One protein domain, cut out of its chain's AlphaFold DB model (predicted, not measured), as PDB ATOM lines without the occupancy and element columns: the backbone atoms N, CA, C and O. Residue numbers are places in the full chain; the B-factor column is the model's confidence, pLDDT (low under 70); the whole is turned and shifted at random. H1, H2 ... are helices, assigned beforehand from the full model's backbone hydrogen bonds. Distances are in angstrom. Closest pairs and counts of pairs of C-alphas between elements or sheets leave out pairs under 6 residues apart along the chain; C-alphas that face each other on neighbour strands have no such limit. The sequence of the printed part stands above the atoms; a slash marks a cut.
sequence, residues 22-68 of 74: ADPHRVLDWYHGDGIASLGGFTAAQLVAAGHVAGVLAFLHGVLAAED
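What this domain is: This is residues 22 to 68 of the 74 residues of an uncharacterized protein of Xanthomonadaceae bacterium (UniProt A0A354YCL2). Picture an open clamp of three helices: the long H3 makes one arm, H1 makes the other, and the short H2 sits at the closed end, where it meets both while the arms stay apart. Two ends stick out: residues 60 to 68 of H3, and residues 22 to 27, of which 24 to 27 belong to H1; between H1 and H2 the link folds back on itself in a loop. The printed part has 47 residues, with three named helices in the order H1, H2, H3 and no named strand, and its class is all helix. The whole is compact, with a radius of gyration of the C-alphas of 10.6 A, and the C-alphas span 29 by 22 by 16 A.

How they stand to each other: Begin with the longest helix, H3, residues 53 to 68. It touches H2, residues 44 to 49, with its residues 53 to 56 alone; the closest C-alphas, those of Leu 47 and Val 53, are 6.3 A apart. These two helices form a helical hairpin and run opposite ways at a shallow tilt of 23 degrees. Go on from H2 to H1, residues 24 to 33, and you find that they touch, the closest C-alphas being those of Tyr 31 and Ala 44, 5.0 A apart. H1 and H2 run the same way at a steep tilt of 65 degrees. H1 and H3 are apart, with no C-alpha of the one within 8 A of the other. Look at the backbone N and O atoms of H1, H2 and H3: every O i to N i+4 pair inside them is within hydrogen-bond range.

Where its parts are: Find C-alpha 53 at (95.183, -15.119, 20.622); from there H3 runs 22.7 A to C-alpha 68 at (82.425, 3.649, 19.966). H2 is the shortest, 8.6 A from C-alpha 44 to C-alpha 49. H1 begins at C-alpha 24, at (94.035, -3.982, 4.745), and reaches C-alpha 33 after 13.8 A. Between H1 and H2, look at residues 35 to 36, which pair antiparallel with residues 42 to 43, stretches too short to be named strands.

The domain as a whole: The two C-alphas farthest apart are those of Ala 50 and Asp 68, at 29.8 A. Without the stretches that stand free, the body is 32 residues spanning 20 by 17 by 13 A. The link from H1 to H2, 10 residues, is short, and the link from H2 to H3, 3 residues, is tight. The printed part has no cut. The mean pLDDT of the printed part is 94.5, and no printed residue is under 70.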
ATOM      1  N   ALA A  22      90.145   0.409   8.037       89.38
ATOM      2  CA  ALA A  22      89.567  -0.078   6.786       89.38
ATOM      3  C   ALA A  22      90.613  -0.494   5.734       89.38
ATOM      4  O   ALA A  22      90.293  -1.281   4.848       89.38
ATOM      5  N   ASP A  23      91.837   0.042   5.807       93.88
ATOM      6  CA  ASP A  23      92.924  -0.281   4.878       93.88
ATOM      7  C   ASP A  23      93.600  -1.613   5.260       93.88
ATOM      8  O   ASP A  23      94.304  -1.670   6.277       93.88
ATOM      9  N   PRO A  24      93.454  -2.678   4.446       90.56
ATOM     10  CA  PRO A  24      94.035  -3.982   4.745       90.56
ATOM     11  C   PRO A  24      95.564  -3.965   4.816       90.56
ATOM     12  O   PRO A  24      96.140  -4.749   5.568       90.56
ATOM     13  N   HIS A  25      96.234  -3.081   4.069       94.88
ATOM     14  CA  HIS A  25      97.694  -2.982   4.109       94.88
ATOM     15  C   HIS A  25      98.164  -2.469   5.467       94.88
ATOM     16  O   HIS A  25      99.037  -3.076   6.079       94.88
ATOM     17  N   ARG A  26      97.505  -1.434   5.999       95.31
ATOM     18  CA  ARG A  26      97.793  -0.923   7.347       95.31
ATOM     19  C   ARG A  26      97.498  -1.939   8.442       95.31
ATOM     20  O   ARG A  26      98.228  -1.992   9.426       95.31
ATOM     21  N   VAL A  27      96.450  -2.747   8.282       96.44
ATOM     22  CA  VAL A  27      96.146  -3.833   9.227       96.44
ATOM     23  C   VAL A  27      97.260  -4.879   9.236       96.44
ATOM     24  O   VAL A  27      97.667  -5.319  10.309       96.44
ATOM     25  N   LEU A  28      97.778  -5.260   8.066       97.00
ATOM     26  CA  LEU A  28      98.896  -6.199   7.964       97.00
ATOM     27  C   LEU A  28     100.197  -5.607   8.519       97.00
ATOM     28  O   LEU A  28     100.903  -6.297   9.258       97.00
ATOM     29  N   ASP A  29     100.483  -4.337   8.223       97.50
ATOM     30  CA  ASP A  29     101.648  -3.626   8.756       97.50
ATOM     31  C   ASP A  29     101.610  -3.577  10.287       97.50
ATOM     32  O   ASP A  29     102.600  -3.898  10.940       97.50
ATOM     33  N   TRP A  30     100.453  -3.259  10.875       96.62
ATOM     34  CA  TRP A  30     100.253  -3.323  12.323       96.62
ATOM     35  C   TRP A  30     100.434  -4.748  12.857       96.62
ATOM     36  O   TRP A  30     101.197  -4.972  13.797       96.62
ATOM     37  N   TYR A  31      99.781  -5.731  12.230       97.69
ATOM     38  CA  TYR A  31      99.780  -7.119  12.691       97.69
ATOM     39  C   TYR A  31     101.194  -7.712  12.784       97.69
ATOM     40  O   TYR A  31     101.487  -8.468  13.716       97.69
ATOM     41  N   HIS A  32     102.072  -7.351  11.844       97.75
ATOM     42  CA  HIS A  32     103.448  -7.840  11.770       97.75
ATOM     43  C   HIS A  32     104.500  -6.908  12.377       97.75
ATOM     44  O   HIS A  32     105.580  -7.387  12.721       97.75
ATOM     45  N   GLY A  33     104.230  -5.607  12.456       96.31
ATOM     46  CA  GLY A  33     105.256  -4.591  12.679       96.31
ATOM     47  C   GLY A  33     105.052  -3.710  13.904       96.31
ATOM     48  O   GLY A  33     106.021  -3.092  14.341       96.31
ATOM     49  N   ASP A  34     103.848  -3.663  14.480       95.81
ATOM     50  CA  ASP A  34     103.556  -2.798  15.623       95.81
ATOM     51  C   ASP A  34     103.393  -3.601  16.921       95.81
ATOM     52  O   ASP A  34     102.616  -4.557  17.019       95.81
ATOM     53  N   GLY A  35     104.182  -3.228  17.925       96.00
ATOM     54  CA  GLY A  35     104.233  -3.906  19.212       96.00
ATOM     55  C   GLY A  35     103.111  -3.434  20.127       96.00
ATOM     56  O   GLY A  35     103.001  -2.252  20.448       96.00
ATOM     57  N   ILE A  36     102.309  -4.362  20.641       95.81
ATOM     58  CA  ILE A  36     101.221  -4.030  21.560       95.81
ATOM     59  C   ILE A  36     101.816  -3.810  22.956       95.81
ATOM     60  O   ILE A  36     102.102  -4.762  23.685       95.81
ATOM     61  N   ALA A  37     102.013  -2.547  23.344       95.06
ATOM     62  CA  ALA A  37     102.688  -2.173  24.594       95.06
ATOM     63  C   ALA A  37     102.064  -2.813  25.849       95.06
ATOM     64  O   ALA A  37     102.782  -3.296  26.725       95.06
ATOM     65  N   SER A  38     100.730  -2.889  25.918       93.25
ATOM     66  CA  SER A  38     100.001  -3.523  27.028       93.25
ATOM     67  C   SER A  38     100.152  -5.048  27.082       93.25
ATOM     68  O   SER A  38      99.869  -5.651  28.114       93.25
ATOM     69  N   LEU A  39     100.628  -5.669  25.999       94.44
ATOM     70  CA  LEU A  39     100.922  -7.100  25.893       94.44
ATOM     71  C   LEU A  39     102.436  -7.356  25.831       94.44
ATOM     72  O   LEU A  39     102.885  -8.311  25.207       94.44
ATOM     73  N   GLY A  40     103.234  -6.496  26.471       94.75
ATOM     74  CA  GLY A  40     104.685  -6.665  26.580       94.75
ATOM     75  C   GLY A  40     105.474  -6.220  25.346       94.75
ATOM     76  O   GLY A  40     106.652  -6.545  25.239       94.75
ATOM     77  N   GLY A  41     104.848  -5.485  24.422       96.00
ATOM     78  CA  GLY A  41     105.499  -4.977  23.211       96.00
ATOM     79  C   GLY A  41     105.623  -6.003  22.083       96.00
ATOM     80  O   GLY A  41     106.289  -5.727  21.089       96.00
ATOM     81  N   PHE A  42     104.986  -7.170  22.206       97.50
ATOM     82  CA  PHE A  42     104.923  -8.150  21.125       97.50
ATOM     83  C   PHE A  42     103.914  -7.738  20.055       97.50
ATOM     84  O   PHE A  42     102.869  -7.155  20.347       97.50
ATOM     85  N   THR A  43     104.217  -8.091  18.813       98.25
ATOM     86  CA  THR A  43     103.293  -7.925  17.685       98.25
ATOM     87  C   THR A  43     102.134  -8.915  17.780       98.25
ATOM     88  O   THR A  43     102.252  -9.989  18.388       98.25
ATOM     89  N   ALA A  44     101.012  -8.595  17.134       97.31
ATOM     90  CA  ALA A  44      99.870  -9.503  17.067       97.31
ATOM     91  C   ALA A  44     100.248 -10.848  16.414       97.31
ATOM     92  O   ALA A  44      99.831 -11.897  16.904       97.31
ATOM     93  N   ALA A  45     101.098 -10.839  15.381       97.81
ATOM     94  CA  ALA A  45     101.620 -12.048  14.744       97.81
ATOM     95  C   ALA A  45     102.396 -12.946  15.721       97.81
ATOM     96  O   ALA A  45     102.159 -14.153  15.776       97.81
ATOM     97  N   GLN A  46     103.293 -12.369  16.526       98.12
ATOM     98  CA  GLN A  46     104.064 -13.118  17.527       98.12
ATOM     99  C   GLN A  46     103.160 -13.722  18.605       98.12
ATOM    100  O   GLN A  46     103.336 -14.879  18.986       98.12
ATOM    101  N   LEU A  47     102.166 -12.965  19.070       97.81
ATOM    102  CA  LEU A  47     101.219 -13.428  20.082       97.81
ATOM    103  C   LEU A  47     100.321 -14.547  19.550       97.81
ATOM    104  O   LEU A  47     100.085 -15.525  20.257       97.81
ATOM    105  N   VAL A  48      99.861 -14.447  18.301       96.44
ATOM    106  CA  VAL A  48      99.099 -15.516  17.642       96.44
ATOM    107  C   VAL A  48      99.953 -16.774  17.483       96.44
ATOM    108  O   VAL A  48      99.500 -17.854  17.861       96.44
ATOM    109  N   ALA A  49     101.195 -16.644  17.008       95.81
ATOM    110  CA  ALA A  49     102.121 -17.770  16.865       95.81
ATOM    111  C   ALA A  49     102.433 -18.462  18.206       95.81
ATOM    112  O   ALA A  49     102.640 -19.672  18.245       95.81
ATOM    113  N   ALA A  50     102.421 -17.710  19.309       95.44
ATOM    114  CA  ALA A  50     102.599 -18.228  20.664       95.44
ATOM    115  C   ALA A  50     101.304 -18.770  21.311       95.44
ATOM    116  O   ALA A  50     101.330 -19.211  22.458       95.44
ATOM    117  N   GLY A  51     100.160 -18.736  20.616       95.69
ATOM    118  CA  GLY A  51      98.869 -19.196  21.144       95.69
ATOM    119  C   GLY A  51      98.166 -18.203  22.082       95.69
ATOM    120  O   GLY A  51      97.132 -18.523  22.666       95.69
ATOM    121  N   HIS A  52      98.660 -16.970  22.200       95.69
ATOM    122  CA  HIS A  52      98.096 -15.904  23.039       95.69
ATOM    123  C   HIS A  52      96.991 -15.089  22.341       95.69
ATOM    124  O   HIS A  52      96.787 -13.907  22.621       95.69
ATOM    125  N   VAL A  53      96.229 -15.735  21.458       95.31
ATOM    126  CA  VAL A  53      95.183 -15.119  20.622       95.31
ATOM    127  C   VAL A  53      94.134 -14.400  21.470       95.31
ATOM    128  O   VAL A  53      93.749 -13.277  21.157       95.31
ATOM    129  N   ALA A  54      93.706 -15.009  22.579       95.44
ATOM    130  CA  ALA A  54      92.693 -14.429  23.461       95.44
ATOM    131  C   ALA A  54      93.096 -13.045  24.006       95.44
ATOM    132  O   ALA A  54      92.246 -12.164  24.115       95.44
ATOM    133  N   GLY A  55      94.386 -12.831  24.294       95.94
ATOM    134  CA  GLY A  55      94.899 -11.536  24.749       95.94
ATOM    135  C   GLY A  55      94.829 -10.467  23.658       95.94
ATOM    136  O   GLY A  55      94.401  -9.345  23.921       95.94
ATOM    137  N   VAL A  56      95.163 -10.835  22.417       96.69
ATOM    138  CA  VAL A  56      95.059  -9.940  21.251       96.69
ATOM    139  C   VAL A  56      93.602  -9.557  20.981       96.69
ATOM    140  O   VAL A  56      93.302  -8.391  20.739       96.69
ATOM    141  N   LEU A  57      92.677 -10.515  21.074       95.69
ATOM    142  CA  LEU A  57      91.247 -10.259  20.883       95.69
ATOM    143  C   LEU A  57      90.670  -9.345  21.968       95.69
ATOM    144  O   LEU A  57      89.912  -8.429  21.658       95.69
ATOM    145  N   ALA A  58      91.047  -9.561  23.231       96.12
ATOM    146  CA  ALA A  58      90.633  -8.694  24.329       96.12
ATOM    147  C   ALA A  58      91.143  -7.257  24.139       96.12
ATOM    148  O   ALA A  58      90.391  -6.309  24.357       96.12
ATOM    149  N   PHE A  59      92.387  -7.100  23.676       95.50
ATOM    150  CA  PHE A  59      92.944  -5.796  23.322       95.50
ATOM    151  C   PHE A  59      92.121  -5.106  22.225       95.50
ATOM    152  O   PHE A  59      91.665  -3.983  22.429       95.50
ATOM    153  N   LEU A  60      91.860  -5.785  21.103       95.12
ATOM    154  CA  LEU A  60      91.106  -5.217  19.979       95.12
ATOM    155  C   LEU A  60      89.678  -4.808  20.360       95.12
ATOM    156  O   LEU A  60      89.229  -3.731  19.981       95.12
ATOM    157  N   HIS A  61      88.972  -5.628  21.144       94.44
ATOM    158  CA  HIS A  61      87.647  -5.262  21.648       94.44
ATOM    159  C   HIS A  61      87.693  -4.055  22.592       94.44
ATOM    160  O   HIS A  61      86.779  -3.235  22.570       94.44
ATOM    161  N   GLY A  62      88.752  -3.923  23.398       94.38
ATOM    162  CA  GLY A  62      88.964  -2.745  24.238       94.38
ATOM    163  C   GLY A  62      89.143  -1.468  23.417       94.38
ATOM    164  O   GLY A  62      88.566  -0.442  23.764       94.38
ATOM    165  N   VAL A  63      89.883  -1.543  22.306       92.38
ATOM    166  CA  VAL A  63      90.033  -0.416  21.371       92.38
ATOM    167  C   VAL A  63      88.690  -0.077  20.722       92.38
ATOM    168  O   VAL A  63      88.280   1.075  20.770       92.38
ATOM    169  N   LEU A  64      87.958  -1.068  20.200       89.56
ATOM    170  CA  LEU A  64      86.633  -0.854  19.598       89.56
ATOM    171  C   LEU A  64      85.663  -0.153  20.555       89.56
ATOM    172  O   LEU A  64      85.020   0.821  20.181       89.56
ATOM    173  N   ALA A  65      85.608  -0.601  21.811       89.88
ATOM    174  CA  ALA A  65      84.752   0.011  22.820       89.88
ATOM    175  C   ALA A  65      85.129   1.476  23.120       89.88
ATOM    176  O   ALA A  65      84.253   2.282  23.434       89.88
ATOM    177  N   ALA A  66      86.416   1.828  23.035       87.31
ATOM    178  CA  ALA A  66      86.879   3.200  23.226       87.31
ATOM    179  C   ALA A  66      86.492   4.110  22.047       87.31
ATOM    180  O   ALA A  66      86.043   5.234  22.276       87.31
ATOM    181  N   GLU A  67      86.609   3.614  20.812       80.44
ATOM    182  CA  GLU A  67      86.216   4.346  19.600       80.44
ATOM    183  C   GLU A  67      84.690   4.556  19.534       80.44
ATOM    184  O   GLU A  67      84.233   5.660  19.238       80.44
ATOM    185  N   ASP A  68      83.893   3.546  19.904       75.19
ATOM    186  CA  ASP A  68      82.425   3.649  19.966       75.19
ATOM    187  C   ASP A  68      81.957   4.634  21.054       75.19
ATOM    188  O   ASP A  68      81.025   5.416  20.853       75.19
TER     189      ASP A  68